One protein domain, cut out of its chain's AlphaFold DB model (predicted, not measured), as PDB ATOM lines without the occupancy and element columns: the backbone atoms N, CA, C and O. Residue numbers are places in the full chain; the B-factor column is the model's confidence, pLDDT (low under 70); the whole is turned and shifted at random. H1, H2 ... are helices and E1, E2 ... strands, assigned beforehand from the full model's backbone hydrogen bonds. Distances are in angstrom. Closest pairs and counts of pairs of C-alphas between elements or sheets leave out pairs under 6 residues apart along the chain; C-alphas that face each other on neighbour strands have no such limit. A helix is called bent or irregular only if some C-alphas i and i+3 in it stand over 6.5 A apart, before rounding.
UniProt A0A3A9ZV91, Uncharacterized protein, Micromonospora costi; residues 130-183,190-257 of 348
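What this domain is: This is residues 130 to 183 and 190 to 257 of the 348 residues of an uncharacterized protein of Micromonospora costi (UniProt A0A3A9ZV91). One wide, twisted sheet of seven strands makes a wall, with two helices over one of its faces: H1 over the part with E1, E2 and E3, H2 over the part with E8, E7, E5 and E4. The other face has no named helix, and the short strand E6 lies off the sheet with a small turn of its own. The printed part has 122 residues, with two named helices and eight named strands in the order H1 E1 E2 E3 H2 E4 E5 E6 E7 E8; the sheet's order is E1 - E2 - E3 - E8 - E7 - E5 - E4, antiparallel throughout. The class is mixed, helices and strands; the whole is compact, with a radius of gyration of the C-alphas of 13.8 A and spans of 38 by 34 by 21 A.

How they stand to each other: Look first at H1, residues 133 to 142, over E2, residues 164 to 169; its height over the sheet is 10.2 A, and C-alphas 140 and 166 are their closest, 7.3 A apart. E1, residues 157 to 161, E2 and E3, residues 175 to 180, form a meander, each strand the antiparallel neighbour of the one before: find N 159 and O 166 at 2.9 A, N 167 and O 177 at 2.8 A. H2, residues 194 to 207, is irregular, with C-alphas 200 and 203 7.2 A apart. It touches H1 with residues 203 to 207 alone, closest at C-alphas 139 and 207, 4.9 A, at a shallow tilt of 24 degrees, opposite ways. Both helices are on the same face of the sheet, in two layers, one of helices and one of strands. E4, residues 216 to 218, and E5, residues 221 to 224, form a hairpin, with N 223 and O 216 at 2.8 A. E6, residues 231 to 234, pairs with no named strand. E7, residues 238 to 243, has N 240 and O 222 of E5 at 2.8 A. E8, residues 246 to 253, bends by 62 degrees at residue 249; N 251 and O 239 of E7 are 2.9 A apart, N 178 of E3 and O 250 2.7 A. In H1 every O i to N i+4 pair is within hydrogen-bond range, in H2 8 of 10.

Where its parts are: Find C-alpha 133 at (123.066, 176.115, 169.325), where H1 begins its 14.3 A. H2 covers 20.2 A, E3 17.5 A, E2 and E7 17.0 A each. E8 runs 20.3 A to C-alpha 253 at (115.503, 179.794, 158.966).

The domain as a whole: The C-alphas farthest apart, of Gln 183 and Glu 229, are 42.8 A apart. Residues 184 to 189 are not printed; C-alphas 183 and 190 lie 15.6 A apart across this cut. The link from H1 to E1 is long, 14 residues. Confidence is under 70 at residues 146 to 147, 182 to 183 and 190 to 192.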
ATOM      1  N   THR A 130     113.277 174.294 167.515       84.69
ATOM      2  CA  THR A 130     114.411 175.076 167.995       84.69
ATOM      3  C   THR A 130     115.716 174.593 167.361       84.69
ATOM      4  O   THR A 130     116.033 173.400 167.433       84.69
ATOM      5  N   PRO A 131     116.495 175.491 166.730       84.44
ATOM      6  CA  PRO A 131     117.751 175.110 166.119       84.44
ATOM      7  C   PRO A 131     118.763 174.728 167.207       84.44
ATOM      8  O   PRO A 131     118.810 175.362 168.264       84.44
ATOM      9  N   PRO A 132     119.616 173.719 166.969       84.75
ATOM     10  CA  PRO A 132     120.697 173.419 167.894       84.75
ATOM     11  C   PRO A 132     121.683 174.597 167.934       84.75
ATOM     12  O   PRO A 132     122.050 175.125 166.883       84.75
ATOM     13  N   GLN A 133     122.166 174.966 169.123       87.38
ATOM     14  CA  GLN A 133     123.066 176.115 169.325       87.38
ATOM     15  C   GLN A 133     124.298 176.087 168.404       87.38
ATOM     16  O   GLN A 133     124.694 177.119 167.873       87.38
ATOM     17  N   ARG A 134     124.847 174.900 168.105       89.75
ATOM     18  CA  ARG A 134     125.957 174.737 167.146       89.75
ATOM     19  C   ARG A 134     125.673 175.313 165.749       89.75
ATOM     20  O   ARG A 134     126.590 175.798 165.105       89.75
ATOM     21  N   ARG A 135     124.418 175.272 165.274       89.94
ATOM     22  CA  ARG A 135     124.034 175.877 163.984       89.94
ATOM     23  C   ARG A 135     123.982 177.397 164.071       89.94
ATOM     24  O   ARG A 135     124.367 178.061 163.122       89.94
ATOM     25  N   ALA A 136     123.533 177.936 165.205       91.50
ATOM     26  CA  ALA A 136     123.554 179.374 165.448       91.50
ATOM     27  C   ALA A 136     124.995 179.913 165.461       91.50
ATOM     28  O   ALA A 136     125.263 180.932 164.833       91.50
ATOM     29  N   ILE A 137     125.921 179.188 166.101       92.25
ATOM     30  CA  ILE A 137     127.357 179.514 166.103       92.25
ATOM     31  C   ILE A 137     127.919 179.468 164.677       92.25
ATOM     32  O   ILE A 137     128.464 180.466 164.222       92.25
ATOM     33  N   ALA A 138     127.698 178.375 163.937       92.81
ATOM     34  CA  ALA A 138     128.172 178.256 162.555       92.81
ATOM     35  C   ALA A 138     127.619 179.360 161.633       92.81
ATOM     36  O   ALA A 138     128.327 179.848 160.755       92.81
ATOM     37  N   LEU A 139     126.357 179.777 161.825       95.00
ATOM     38  CA  LEU A 139     125.778 180.901 161.084       95.00
ATOM     39  C   LEU A 139     126.482 182.215 161.433       95.00
ATOM     40  O   LEU A 139     126.804 182.988 160.536       95.00
ATOM     41  N   ALA A 140     126.724 182.471 162.718       94.19
ATOM     42  CA  ALA A 140     127.418 183.672 163.161       94.19
ATOM     43  C   ALA A 140     128.866 183.717 162.637       94.19
ATOM     44  O   ALA A 140     129.304 184.748 162.135       94.19
ATOM     45  N   GLU A 141     129.586 182.596 162.659       93.56
ATOM     46  CA  GLU A 141     130.919 182.473 162.053       93.56
ATOM     47  C   GLU A 141     130.885 182.764 160.546       93.56
ATOM     48  O   GLU A 141     131.665 183.582 160.062       93.56
ATOM     49  N   ALA A 142     129.932 182.176 159.811       94.31
ATOM     50  CA  ALA A 142     129.762 182.415 158.376       94.31
ATOM     51  C   ALA A 142     129.403 183.874 158.032       94.31
ATOM     52  O   ALA A 142     129.656 184.322 156.915       94.31
ATOM     53  N   LEU A 143     128.824 184.611 158.984       93.69
ATOM     54  CA  LEU A 143     128.513 186.038 158.879       93.69
ATOM     55  C   LEU A 143     129.646 186.948 159.392       93.69
ATOM     56  O   LEU A 143     129.481 188.165 159.397       93.69
ATOM     57  N   GLY A 144     130.786 186.387 159.810       91.75
ATOM     58  CA  GLY A 144     131.975 187.150 160.201       91.75
ATOM     59  C   GLY A 144     132.092 187.487 161.692       91.75
ATOM     60  O   GLY A 144     132.873 188.360 162.055       91.75
ATOM     61  N   PHE A 145     131.369 186.804 162.587       88.81
ATOM     62  CA  PHE A 145     131.495 186.992 164.045       88.81
ATOM     63  C   PHE A 145     132.624 186.136 164.686       88.81
ATOM     64  O   PHE A 145     132.666 185.984 165.905       88.81
ATOM     65  N   GLY A 146     133.557 185.578 163.906       68.25
ATOM     66  CA  GLY A 146     134.335 184.374 164.254       68.25
ATOM     67  C   GLY A 146     135.573 184.466 165.165       68.25
ATOM     68  O   GLY A 146     136.130 183.416 165.461       68.25
ATOM     69  N   ASP A 147     136.007 185.635 165.645       69.75
ATOM     70  CA  ASP A 147     137.308 185.719 166.352       69.75
ATOM     71  C   ASP A 147     137.230 185.702 167.892       69.75
ATOM     72  O   ASP A 147     138.252 185.609 168.569       69.75
ATOM     73  N   GLU A 148     136.031 185.757 168.478       73.19
ATOM     74  CA  GLU A 148     135.850 185.702 169.938       73.19
ATOM     75  C   GLU A 148     134.676 184.777 170.295       73.19
ATOM     76  O   GLU A 148     133.807 184.549 169.448       73.19
ATOM     77  N   PRO A 149     134.595 184.277 171.544       79.06
ATOM     78  CA  PRO A 149     133.492 183.430 171.982       79.06
ATOM     79  C   PRO A 149     132.121 184.070 171.728       79.06
ATOM     80  O   PRO A 149     131.811 185.150 172.231       79.06
ATOM     81  N   ILE A 150     131.272 183.371 170.973       80.69
ATOM     82  CA  ILE A 150     129.928 183.839 170.627       80.69
ATOM     83  C   ILE A 150     128.952 183.428 171.732       80.69
ATOM     84  O   ILE A 150     128.525 182.274 171.822       80.69
ATOM     85  N   GLY A 151     128.595 184.385 172.585       75.38
ATOM     86  CA  GLY A 151     127.536 184.231 173.579       75.38
ATOM     87  C   GLY A 151     126.182 184.648 173.012       75.38
ATOM     88  O   GLY A 151     125.997 185.805 172.651       75.38
ATOM     89  N   PHE A 152     125.218 183.728 172.973       79.62
ATOM     90  CA  PHE A 152     123.822 184.068 172.698       79.62
ATOM     91  C   PHE A 152     123.089 184.328 174.017       79.62
ATOM     92  O   PHE A 152     123.092 183.476 174.904       79.62
ATOM     93  N   ALA A 153     122.434 185.482 174.132       74.06
ATOM     94  CA  ALA A 153     121.588 185.827 175.272       74.06
ATOM     95  C   ALA A 153     120.184 186.250 174.811       74.06
ATOM     96  O   ALA A 153     120.011 186.739 173.693       74.06
ATOM     97  N   GLY A 154     119.194 186.080 175.693       80.00
ATOM     98  CA  GLY A 154     117.824 186.568 175.502       80.00
ATOM     99  C   GLY A 154     116.931 185.704 174.602       80.00
ATOM    100  O   GLY A 154     117.233 184.555 174.296       80.00
ATOM    101  N   ASN A 155     115.788 186.269 174.213       81.50
ATOM    102  CA  ASN A 155     114.889 185.744 173.186       81.50
ATOM    103  C   ASN A 155     114.337 186.950 172.392       81.50
ATOM    104  O   ASN A 155     113.485 187.660 172.929       81.50
ATOM    105  N   PRO A 156     114.826 187.227 171.168       88.31
ATOM    106  CA  PRO A 156     115.721 186.393 170.362       88.31
ATOM    107  C   PRO A 156     117.137 186.268 170.939       88.31
ATOM    108  O   PRO A 156     117.639 187.185 171.588       88.31
ATOM    109  N   TRP A 157     117.792 185.146 170.638       91.31
ATOM    110  CA  TRP A 157     119.239 184.994 170.766       91.31
ATOM    111  C   TRP A 157     119.912 186.066 169.912       91.31
ATOM    112  O   TRP A 157     119.831 186.016 168.684       91.31
ATOM    113  N   THR A 158     120.538 187.046 170.559       91.81
ATOM    114  CA  THR A 158     121.117 188.209 169.875       91.81
ATOM    115  C   THR A 158     122.629 188.243 170.044       91.81
ATOM    116  O   THR A 158     123.130 188.048 171.149       91.81
ATOM    117  N   VAL A 159     123.338 188.533 168.953       91.06
ATOM    118  CA  VAL A 159     124.772 188.833 168.942       91.06
ATOM    119  C   VAL A 159     124.966 190.138 168.185       91.06
ATOM    120  O   VAL A 159     124.487 190.287 167.061       91.06
ATOM    121  N   THR A 160     125.674 191.080 168.798       89.62
ATOM    122  CA  THR A 160     126.028 192.360 168.182       89.62
ATOM    123  C   THR A 160     127.535 192.524 168.262       89.62
ATOM    124  O   THR A 160     128.111 192.365 169.337       89.62
ATOM    125  N   ARG A 161     128.177 192.849 167.141       87.00
ATOM    126  CA  ARG A 161     129.601 193.183 167.085       87.00
ATOM    127  C   ARG A 161     129.788 194.296 166.068       87.00
ATOM    128  O   ARG A 161     129.312 194.159 164.948       87.00
ATOM    129  N   SER A 162     130.472 195.365 166.477       86.06
ATOM    130  CA  SER A 162     130.663 196.579 165.672       86.06
ATOM    131  C   SER A 162     129.344 197.059 165.042       86.06
ATOM    132  O   SER A 162     128.402 197.369 165.768       86.06
ATOM    133  N   GLU A 163     129.264 197.092 163.714       87.19
ATOM    134  CA  GLU A 163     128.086 197.503 162.949       87.19
ATOM    135  C   GLU A 163     127.151 196.321 162.642       87.19
ATOM    136  O   GLU A 163     126.100 196.509 162.050       87.19
ATOM    137  N   ALA A 164     127.490 195.088 163.013       91.25
ATOM    138  CA  ALA A 164     126.716 193.900 162.680       91.25
ATOM    139  C   ALA A 164     125.833 193.428 163.842       91.25
ATOM    140  O   ALA A 164     126.261 193.352 164.997       91.25
ATOM    141  N   ARG A 165     124.600 193.033 163.520       93.25
ATOM    142  CA  ARG A 165     123.652 192.424 164.457       93.25
ATOM    143  C   ARG A 165     123.037 191.167 163.858       93.25
ATOM    144  O   ARG A 165     122.473 191.212 162.767       93.25
ATOM    145  N   LEU A 166     123.096 190.069 164.604       94.44
ATOM    146  CA  LEU A 166     122.424 188.804 164.323       94.44
ATOM    147  C   LEU A 166     121.376 188.534 165.406       94.44
ATOM    148  O   LEU A 166     121.678 188.569 166.596       94.44
ATOM    149  N   GLU A 167     120.152 188.235 164.989       93.81
ATOM    150  CA  GLU A 167     119.039 187.831 165.845       93.81
ATOM    151  C   GLU A 167     118.512 186.471 165.388       93.81
ATOM    152  O   GLU A 167     118.277 186.256 164.197       93.81
ATOM    153  N   ILE A 168     118.298 185.555 166.329       92.31
ATOM    154  CA  ILE A 168     117.729 184.229 166.083       92.31
ATOM    155  C   ILE A 168     116.575 184.018 167.062       92.31
ATOM    156  O   ILE A 168     116.768 184.090 168.271       92.31
ATOM    157  N   TRP A 169     115.377 183.728 166.556       90.25
ATOM    158  CA  TRP A 169     114.181 183.413 167.341       90.25
ATOM    159  C   TRP A 169     114.058 181.891 167.498       90.25
ATOM    160  O   TRP A 169     113.509 181.218 166.617       90.25
ATOM    161  N   PRO A 170     114.549 181.303 168.604       85.38
ATOM    162  CA  PRO A 170     114.680 179.853 168.724       85.38
ATOM    163  C   PRO A 170     113.311 179.180 168.845       85.38
ATOM    164  O   PRO A 170     113.107 178.080 168.341       85.38
ATOM    165  N   ASN A 171     112.357 179.878 169.464       82.94
ATOM    166  CA  ASN A 171     110.984 179.416 169.649       82.94
ATOM    167  C   ASN A 171     110.107 179.640 168.410       82.94
ATOM    168  O   ASN A 171     108.996 179.138 168.362       82.94
ATOM    169  N   SER A 172     110.602 180.355 167.397       83.38
ATOM    170  CA  SER A 172     109.903 180.580 166.127       83.38
ATOM    171  C   SER A 172     110.578 179.784 165.014       83.38
ATOM    172  O   SER A 172     110.999 180.352 164.010       83.38
ATOM    173  N   GLY A 173     110.780 178.481 165.231       81.06
ATOM    174  CA  GLY A 173     111.398 177.578 164.253       81.06
ATOM    175  C   GLY A 173     112.829 177.945 163.852       81.06
ATOM    176  O   GLY A 173     113.283 177.590 162.764       81.06
ATOM    177  N   GLY A 174     113.537 178.716 164.684       87.38
ATOM    178  CA  GLY A 174     114.872 179.210 164.355       87.38
ATOM    179  C   GLY A 174     114.887 180.236 163.228       87.38
ATOM    180  O   GLY A 174     115.878 180.294 162.500       87.38
ATOM    181  N   ARG A 175     113.813 181.017 163.049       90.44
ATOM    182  CA  ARG A 175     113.849 182.219 162.208       90.44
ATOM    183  C   ARG A 175     115.040 183.079 162.623       90.44
ATOM    184  O   ARG A 175     115.312 183.211 163.815       90.44
ATOM    185  N   TRP A 176     115.731 183.676 161.667       93.12
ATOM    186  CA  TRP A 176     116.876 184.531 161.951       93.12
ATOM    187  C   TRP A 176     116.966 185.710 160.996       93.12
ATOM    188  O   TRP A 176     116.406 185.695 159.895       93.12
ATOM    189  N   ARG A 177     117.677 186.741 161.446       94.81
ATOM    190  CA  ARG A 177     117.963 187.955 160.694       94.81
ATOM    191  C   ARG A 177     119.348 188.472 161.054       94.81
ATOM    192  O   ARG A 177     119.684 188.585 162.225       94.81
ATOM    193  N   TYR A 178     120.100 188.838 160.035       94.38
ATOM    194  CA  TYR A 178     121.350 189.564 160.110       94.38
ATOM    195  C   TYR A 178     121.188 190.919 159.431       94.38
ATOM    196  O   TYR A 178     120.612 191.023 158.345       94.38
ATOM    197  N   MET A 179     121.723 191.952 160.067       93.19
ATOM    198  CA  MET A 179     121.797 193.294 159.512       93.19
ATOM    199  C   MET A 179     123.147 193.900 159.849       93.19
ATOM    200  O   MET A 179     123.541 193.918 161.017       93.19
ATOM    201  N   ARG A 180     123.808 194.470 158.846       90.62
ATOM    202  CA  ARG A 180     124.847 195.466 159.080       90.62
ATOM    203  C   ARG A 180     124.177 196.837 159.164       90.62
ATOM    204  O   ARG A 180     123.465 197.235 158.246       90.62
ATOM    205  N   GLN A 181     124.353 197.535 160.279       79.75
ATOM    206  CA  GLN A 181     123.951 198.921 160.467       79.75
ATOM    207  C   GLN A 181     124.630 199.758 159.386       79.75
ATOM    208  O   GLN A 181     125.836 199.975 159.416       79.75
ATOM    209  N   GLN A 182     123.855 200.192 158.396       65.06
ATOM    210  CA  GLN A 182     124.333 201.168 157.433       65.06
ATOM    211  C   GLN A 182     124.431 202.526 158.131       65.06
ATOM    212  O   GLN A 182     123.459 202.997 158.723       65.06
ATOM    213  N   GLN A 183     125.572 203.202 157.995       53.81
ATOM    214  CA  GLN A 183     125.523 204.657 157.902       53.81
ATOM    215  C   GLN A 183     124.723 204.962 156.637       53.81
ATOM    216  O   GLN A 183     125.095 204.527 155.553       53.81
ATOM    217  N   TYR A 190     124.690 197.014 145.263       60.84
ATOM    218  CA  TYR A 190     125.904 196.736 144.504       60.84
ATOM    219  C   TYR A 190     125.682 195.536 143.583       60.84
ATOM    220  O   TYR A 190     125.327 194.447 144.046       60.84
ATOM    221  N   ASP A 191     125.950 195.699 142.288       65.38
ATOM    222  CA  ASP A 191     126.024 194.565 141.374       65.38
ATOM    223  C   ASP A 191     127.364 193.848 141.562       65.38
ATOM    224  O   ASP A 191     128.363 194.112 140.895       65.38
ATOM    225  N   SER A 192     127.395 192.930 142.528       63.62
ATOM    226  CA  SER A 192     128.556 192.062 142.736       63.62
ATOM    227  C   SER A 192     128.822 191.112 141.557       63.62
ATOM    228  O   SER A 192     129.904 190.524 141.502       63.62
ATOM    229  N   GLY A 193     127.876 190.972 140.619       77.44
ATOM    230  CA  GLY A 193     127.819 189.902 139.632       77.44
ATOM    231  C   GLY A 193     127.327 188.591 140.255       77.44
ATOM    232  O   GLY A 193     127.810 188.168 141.309       77.44
ATOM    233  N   GLU A 194     126.390 187.915 139.586       88.19
ATOM    234  CA  GLU A 194     125.728 186.681 140.052       88.19
ATOM    235  C   GLU A 194     126.708 185.638 140.618       88.19
ATOM    236  O   GLU A 194     126.550 185.169 141.747       88.19
ATOM    237  N   GLN A 195     127.774 185.321 139.880       88.38
ATOM    238  CA  GLN A 195     128.731 184.288 140.285       88.38
ATOM    239  C   GLN A 195     129.468 184.639 141.584       88.38
ATOM    240  O   GLN A 195     129.710 183.774 142.435       88.38
ATOM    241  N   ARG A 196     129.829 185.915 141.759       86.88
ATOM    242  CA  ARG A 196     130.475 186.393 142.985       86.88
ATOM    243  C   ARG A 196     129.484 186.361 144.141       86.88
ATOM    244  O   ARG A 196     129.864 185.934 145.230       86.88
ATOM    245  N   ALA A 197     128.232 186.748 143.899       89.88
ATOM    246  CA  ALA A 197     127.182 186.710 144.906       89.88
ATOM    247  C   ALA A 197     126.957 185.287 145.436       89.88
ATOM    248  O   ALA A 197     127.002 185.049 146.645       89.88
ATOM    249  N   LEU A 198     126.802 184.318 144.533       92.56
ATOM    250  CA  LEU A 198     126.651 182.906 144.884       92.56
ATOM    251  C   LEU A 198     127.872 182.380 145.656       92.56
ATOM    252  O   LEU A 198     127.726 181.716 146.681       92.56
ATOM    253  N   THR A 199     129.082 182.747 145.227       92.19
ATOM    254  CA  THR A 199     130.326 182.323 145.892       92.19
ATOM    255  C   THR A 199     130.431 182.866 147.320       92.19
ATOM    256  O   THR A 199     130.733 182.111 148.245       92.19
ATOM    257  N   LEU A 200     130.157 184.159 147.527       91.19
ATOM    258  CA  LEU A 200     130.265 184.811 148.840       91.19
ATOM    259  C   LEU A 200     129.206 184.327 149.837       91.19
ATOM    260  O   LEU A 200     129.444 184.322 151.042       91.19
ATOM    261  N   THR A 201     128.037 183.916 149.351       94.00
ATOM    262  CA  THR A 201     126.914 183.492 150.201       94.00
ATOM    263  C   THR A 201     126.933 182.003 150.530       94.00
ATOM    264  O   THR A 201     126.281 181.574 151.483       94.00
ATOM    265  N   HIS A 202     127.733 181.212 149.813       95.12
ATOM    266  CA  HIS A 202     127.846 179.767 149.993       95.12
ATOM    267  C   HIS A 202     128.084 179.320 151.457       95.12
ATOM    268  O   HIS A 202     127.370 178.419 151.917       95.12
ATOM    269  N   PRO A 203     128.990 179.941 152.248       95.12
ATOM    270  CA  PRO A 203     129.175 179.573 153.655       95.12
ATOM    271  C   PRO A 203     127.924 179.817 154.511       95.12
ATOM    272  O   PRO A 203     127.595 178.999 155.369       95.12
ATOM    273  N   ILE A 204     127.194 180.905 154.245       95.06
ATOM    274  CA  ILE A 204     125.985 181.305 154.983       95.06
ATOM    275  C   ILE A 204     124.857 180.312 154.712       95.06
ATOM    276  O   ILE A 204     124.209 179.833 155.643       95.06
ATOM    277  N   LEU A 205     124.652 179.953 153.441       94.25
ATOM    278  CA  LEU A 205     123.640 178.976 153.043       94.25
ATOM    279  C   LEU A 205     123.923 177.601 153.655       94.25
ATOM    280  O   LEU A 205     123.025 176.983 154.231       94.25
ATOM    281  N   ARG A 206     125.186 177.158 153.630       93.25
ATOM    282  CA  ARG A 206     125.604 175.906 154.268       93.25
ATOM    283  C   ARG A 206     125.376 175.933 155.781       93.25
ATOM    284  O   ARG A 206     124.871 174.956 156.332       93.25
ATOM    285  N   ALA A 207     125.711 177.034 156.454       92.81
ATOM    286  CA  ALA A 207     125.483 177.190 157.891       92.81
ATOM    287  C   ALA A 207     123.986 177.191 158.250       92.81
ATOM    288  O   ALA A 207     123.591 176.631 159.277       92.81
ATOM    289  N   ALA A 208     123.141 177.721 157.360       90.12
ATOM    290  CA  ALA A 208     121.687 177.616 157.458       90.12
ATOM    291  C   ALA A 208     121.143 176.200 157.177       90.12
ATOM    292  O   ALA A 208     119.955 175.942 157.366       90.12
ATOM    293  N   GLY A 209     122.002 175.254 156.780       89.38
ATOM    294  CA  GLY A 209     121.626 173.881 156.450       89.38
ATOM    295  C   GLY A 209     120.981 173.739 155.074       89.38
ATOM    296  O   GLY A 209     120.226 172.792 154.866       89.38
ATOM    297  N   LEU A 210     121.246 174.677 154.162       90.75
ATOM    298  CA  LEU A 210     120.718 174.679 152.803       90.75
ATOM    299  C   LEU A 210     121.735 174.114 151.812       90.75
ATOM    300  O   LEU A 210     122.946 174.298 151.961       90.75
ATOM    301  N   ASP A 211     121.220 173.458 150.775       89.81
ATOM    302  CA  ASP A 211     122.013 173.091 149.611       89.81
ATOM    303  C   ASP A 211     122.220 174.329 148.737       89.81
ATOM    304  O   ASP A 211     121.317 174.808 148.052       89.81
ATOM    305  N   ALA A 212     123.430 174.864 148.789       88.38
ATOM    306  CA  ALA A 212     123.779 176.078 148.080       88.38
ATOM    307  C   ALA A 212     123.893 175.887 146.556       88.38
ATOM    308  O   ALA A 212     123.943 176.879 145.838       88.38
ATOM    309  N   THR A 213     123.883 174.648 146.045       89.56
ATOM    310  CA  THR A 213     123.790 174.394 144.593       89.56
ATOM    311  C   THR A 213     122.407 174.714 144.025       89.56
ATOM    312  O   THR A 213     122.267 174.918 142.823       89.56
ATOM    313  N   LEU A 214     121.389 174.796 144.890       89.62
ATOM    314  CA  LEU A 214     120.022 175.192 144.546       89.62
ATOM    315  C   LEU A 214     119.772 176.695 144.738       89.62
ATOM    316  O   LEU A 214     118.635 177.153 144.606       89.62
ATOM    317  N   ALA A 215     120.809 177.453 145.099       92.44
ATOM    318  CA  ALA A 215     120.716 178.894 145.248       92.44
ATOM    319  C   ALA A 215     120.618 179.580 143.881       92.44
ATOM    320  O   ALA A 215     121.218 179.142 142.902       92.44
ATOM    321  N   ARG A 216     119.876 180.684 143.835       92.31
ATOM    322  CA  ARG A 216     119.647 181.491 142.634       92.31
ATOM    323  C   ARG A 216     119.865 182.965 142.938       92.31
ATOM    324  O   ARG A 216     119.635 183.396 144.068       92.31
ATOM    325  N   PHE A 217     120.318 183.724 141.944       88.12
ATOM    326  CA  PHE A 217     120.462 185.171 142.056       88.12
ATOM    327  C   PHE A 217     119.264 185.863 141.408       88.12
ATOM    328  O   PHE A 217     119.044 185.759 140.205       88.12
ATOM    329  N   GLU A 218     118.470 186.559 142.214       84.69
ATOM    330  CA  GLU A 218     117.230 187.201 141.787       84.69
ATOM    331  C   GLU A 218     117.137 188.580 142.441       84.69
ATOM    332  O   GLU A 218     117.325 188.718 143.648       84.69
ATOM    333  N   GLN A 219     116.856 189.616 141.643       81.44
ATOM    334  CA  GLN A 219     116.593 190.978 142.139       81.44
ATOM    335  C   GLN A 219     117.693 191.532 143.076       81.44
ATOM    336  O   GLN A 219     117.405 192.206 144.065       81.44
ATOM    337  N   GLY A 220     118.967 191.244 142.782       80.50
ATOM    338  CA  GLY A 220     120.100 191.714 143.590       80.50
ATOM    339  C   GLY A 220     120.330 190.926 144.886       80.50
ATOM    340  O   GLY A 220     121.064 191.383 145.764       80.50
ATOM    341  N   GLN A 221     119.700 189.760 145.039       88.88
ATOM    342  CA  GLN A 221     119.813 188.910 146.221       88.88
ATOM    343  C   GLN A 221     120.099 187.464 145.828       88.88
ATOM    344  O   GLN A 221     119.646 186.978 144.795       88.88
ATOM    345  N   VAL A 222     120.816 186.748 146.691       91.12
ATOM    346  CA  VAL A 222     120.895 185.289 146.620       91.12
ATOM    347  C   VAL A 222     119.748 184.705 147.427       91.12
ATOM    348  O   VAL A 222     119.610 184.986 148.618       91.12
ATOM    349  N   VAL A 223     118.942 183.872 146.782       90.50
ATOM    350  CA  VAL A 223     117.803 183.178 147.378       90.50
ATOM    351  C   VAL A 223     118.070 181.680 147.349       90.50
ATOM    352  O   VAL A 223     118.481 181.134 146.330       90.50
ATOM    353  N   ALA A 224     117.824 181.001 148.465       91.06
ATOM    354  CA  ALA A 224     117.875 179.548 148.540       91.06
ATOM    355  C   ALA A 224     116.688 179.024 149.346       91.06
ATOM    356  O   ALA A 224     116.445 179.446 150.479       91.06
ATOM    357  N   GLU A 225     115.963 178.081 148.762       88.25
ATOM    358  CA  GLU A 225     114.838 177.404 149.396       88.25
ATOM    359  C   GLU A 225     115.237 175.949 149.672       88.25
ATOM    360  O   GLU A 225     115.740 175.269 148.772       88.25
ATOM    361  N   PRO A 226     115.064 175.449 150.906       88.88
ATOM    362  CA  PRO A 226     115.236 174.037 151.198       88.88
ATOM    363  C   PRO A 226     114.249 173.171 150.409       88.88
ATOM    364  O   PRO A 226     113.205 173.611 149.929       88.88
ATOM    365  N   ARG A 227     114.575 171.884 150.324       90.12
ATOM    366  CA  ARG A 227     113.652 170.855 149.854       90.12
ATOM    367  C   ARG A 227     113.313 169.913 150.996       90.12
ATOM    368  O   ARG A 227     114.180 169.574 151.798       90.12
ATOM    369  N   ILE A 228     112.067 169.465 151.038       87.75
ATOM    370  CA  ILE A 228     111.591 168.432 151.957       87.75
ATOM    371  C   ILE A 228     111.144 167.251 151.108       87.75
ATOM    372  O   ILE A 228     110.318 167.419 150.218       87.75
ATOM    373  N   GLU A 229     111.751 166.081 151.328       88.19
ATOM    374  CA  GLU A 229     111.479 164.866 150.537       88.19
ATOM    375  C   GLU A 229     111.623 165.096 149.015       88.19
ATOM    376  O   GLU A 229     110.904 164.528 148.204       88.19
ATOM    377  N   GLY A 230     112.544 165.976 148.609       88.25
ATOM    378  CA  GLY A 230     112.751 166.351 147.204       88.25
ATOM    379  C   GLY A 230     111.784 167.416 146.666       88.25
ATOM    380  O   GLY A 230     112.061 167.999 145.612       88.25
ATOM    381  N   HIS A 231     110.723 167.749 147.400       89.38
ATOM    382  CA  HIS A 231     109.755 168.780 147.031       89.38
ATOM    383  C   HIS A 231     110.214 170.182 147.458       89.38
ATOM    384  O   HIS A 231     110.837 170.333 148.514       89.38
ATOM    385  N   PRO A 232     109.927 171.221 146.655       88.44
ATOM    386  CA  PRO A 232     110.268 172.598 146.995       88.44
ATOM    387  C   PRO A 232     109.425 173.107 148.167       88.44
ATOM    388  O   PRO A 232     108.303 172.646 148.399       88.44
ATOM    389  N   THR A 233     109.946 174.105 148.872       87.31
ATOM    390  CA  THR A 233     109.219 174.794 149.937       87.31
ATOM    391  C   THR A 233     108.732 176.162 149.477       87.31
ATOM    392  O   THR A 233     109.277 176.757 148.551       87.31
ATOM    393  N   TRP A 234     107.679 176.668 150.115       83.88
ATOM    394  CA  TRP A 234     107.140 178.003 149.851       83.88
ATOM    395  C   TRP A 234     107.089 178.823 151.135       83.88
ATOM    396  O   TRP A 234     106.618 178.342 152.162       83.88
ATOM    397  N   GLY A 235     107.619 180.047 151.106       80.38
ATOM    398  CA  GLY A 235     107.712 180.919 152.286       80.38
ATOM    399  C   GLY A 235     108.767 180.507 153.326       80.38
ATOM    400  O   GLY A 235     109.043 181.264 154.256       80.38
ATOM    401  N   TRP A 236     109.411 179.351 153.151       84.06
ATOM    402  CA  TRP A 236     110.534 178.882 153.959       84.06
ATOM    403  C   TRP A 236     111.790 178.889 153.092       84.06
ATOM    404  O   TRP A 236     111.922 178.044 152.216       84.06
ATOM    405  N   GLY A 237     112.668 179.871 153.292       86.94
ATOM    406  CA  GLY A 237     113.895 180.058 152.516       86.94
ATOM    407  C   GLY A 237     114.813 181.098 153.153       86.94
ATOM    408  O   GLY A 237     114.413 181.802 154.084       86.94
ATOM    409  N   THR A 238     116.041 181.180 152.652       90.94
ATOM    410  CA  THR A 238     117.054 182.161 153.054       90.94
ATOM    411  C   THR A 238     117.297 183.137 151.914       90.94
ATOM    412  O   THR A 238     117.440 182.729 150.763       90.94
ATOM    413  N   ARG A 239     117.362 184.428 152.244       93.19
ATOM    414  CA  ARG A 239     117.714 185.510 151.321       93.19
ATOM    415  C   ARG A 239     118.936 186.244 151.846       93.19
ATOM    416  O   ARG A 239     118.992 186.553 153.037       93.19
ATOM    417  N   VAL A 240     119.890 186.526 150.968       92.06
ATOM    418  CA  VAL A 240     121.124 187.243 151.288       92.06
ATOM    419  C   VAL A 240     121.322 188.374 150.290       92.06
ATOM    420  O   VAL A 240     121.400 188.144 149.087       92.06
ATOM    421  N   GLN A 241     121.412 189.595 150.799       90.31
ATOM    422  CA  GLN A 241     121.693 190.797 150.033       90.31
ATOM    423  C   GLN A 241     123.125 191.253 150.304       90.31
ATOM    424  O   GLN A 241     123.563 191.355 151.457       90.31
ATOM    425  N   LEU A 242     123.840 191.541 149.223       85.69
ATOM    426  CA  LEU A 242     125.219 192.006 149.248       85.69
ATOM    427  C   LEU A 242     125.279 193.486 148.858       85.69
ATOM    428  O   LEU A 242     124.465 193.961 148.069       85.69
ATOM    429  N   ASP A 243     126.264 194.189 149.398       83.81
ATOM    430  CA  ASP A 243     126.742 195.478 148.905       83.81
ATOM    431  C   ASP A 243     128.268 195.410 148.641       83.81
ATOM    432  O   ASP A 243     128.876 194.333 148.684       83.81
ATOM    433  N   GLU A 244     128.907 196.555 148.393       80.44
ATOM    434  CA  GLU A 244     130.358 196.667 148.166       80.44
ATOM    435  C   GLU A 244     131.220 196.112 149.308       80.44
ATOM    436  O   GLU A 244     132.332 195.629 149.087       80.44
ATOM    437  N   ARG A 245     130.705 196.152 150.539       82.38
ATOM    438  CA  ARG A 245     131.376 195.713 151.767       82.38
ATOM    439  C   ARG A 245     131.016 194.270 152.139       82.38
ATOM    440  O   ARG A 245     131.333 193.829 153.243       82.38
ATOM    441  N   GLY A 246     130.304 193.530 151.287       86.94
ATOM    442  CA  GLY A 246     129.865 192.156 151.554       86.94
ATOM    443  C   GLY A 246     128.406 192.078 152.006       86.94
ATOM    444  O   GLY A 246     127.556 192.774 151.468       86.94
ATOM    445  N   VAL A 247     128.079 191.215 152.971       90.00
ATOM    446  CA  VAL A 247     126.680 191.001 153.391       90.00
ATOM    447  C   VAL A 247     126.133 192.229 154.112       90.00
ATOM    448  O   VAL A 247     126.573 192.561 155.213       90.00
ATOM    449  N   ALA A 248     125.133 192.867 153.506       89.38
ATOM    450  CA  ALA A 248     124.406 193.990 154.090       89.38
ATOM    451  C   ALA A 248     123.216 193.501 154.925       89.38
ATOM    452  O   ALA A 248     122.984 193.955 156.048       89.38
ATOM    453  N   TYR A 249     122.486 192.526 154.382       91.00
ATOM    454  CA  TYR A 249     121.287 191.960 154.981       91.00
ATOM    455  C   TYR A 249     121.200 190.471 154.667       91.00
ATOM    456  O   TYR A 249     121.469 190.047 153.545       91.00
ATOM    457  N   ALA A 250     120.784 189.667 155.638       93.19
ATOM    458  CA  ALA A 250     120.425 188.280 155.387       93.19
ATOM    459  C   ALA A 250     119.316 187.842 156.340       93.19
ATOM    460  O   ALA A 250     119.280 188.257 157.495       93.19
ATOM    461  N   ALA A 251     118.402 186.998 155.883       93.25
ATOM    462  CA  ALA A 251     117.370 186.438 156.745       93.25
ATOM    463  C   ALA A 251     116.925 185.073 156.243       93.25
ATOM    464  O   ALA A 251     116.936 184.810 155.041       93.25
ATOM    465  N   GLY A 252     116.484 184.224 157.165       91.38
ATOM    466  CA  GLY A 252     116.012 182.894 156.822       91.38
ATOM    467  C   GLY A 252     115.619 182.079 158.040       91.38
ATOM    468  O   GLY A 252     115.114 182.608 159.035       91.38
ATOM    469  N   TRP A 253     115.866 180.775 157.949       90.31
ATOM    470  CA  TRP A 253     115.503 179.794 158.966       90.31
ATOM    471  C   TRP A 253     116.674 178.855 159.282       90.31
ATOM    472  O   TRP A 253     117.452 178.522 158.395       90.31
ATOM    473  N   LEU A 254     116.811 178.453 160.549       86.56
ATOM    474  CA  LEU A 254     117.822 177.494 161.034       86.56
ATOM    475  C   LEU A 254     117.221 176.182 161.546       86.56
ATOM    476  O   LEU A 254     117.939 175.180 161.687       86.56
ATOM    477  N   GLY A 255     115.938 176.213 161.919       72.44
ATOM    478  CA  GLY A 255     115.278 175.111 162.600       72.44
ATOM    479  C   GLY A 255     115.209 173.876 161.711       72.44
ATOM    480  O   GLY A 255     114.797 173.979 160.554       72.44
ATOM    481  N   PRO A 256     115.603 172.694 162.213       75.31
ATOM    482  CA  PRO A 256     115.314 171.465 161.503       75.31
ATOM    483  C   PRO A 256     113.795 171.257 161.454       75.31
ATOM    484  O   PRO A 256     113.082 171.487 162.438       75.31
ATOM    485  N   ALA A 257     113.333 170.789 160.301       83.19
ATOM    486  CA  ALA A 257     111.975 170.333 160.081       83.19
ATOM    487  C   ALA A 257     111.840 168.898 160.619       83.19
ATOM    488  O   ALA A 257     112.618 168.019 160.244       83.19
TER     489      ALA A 257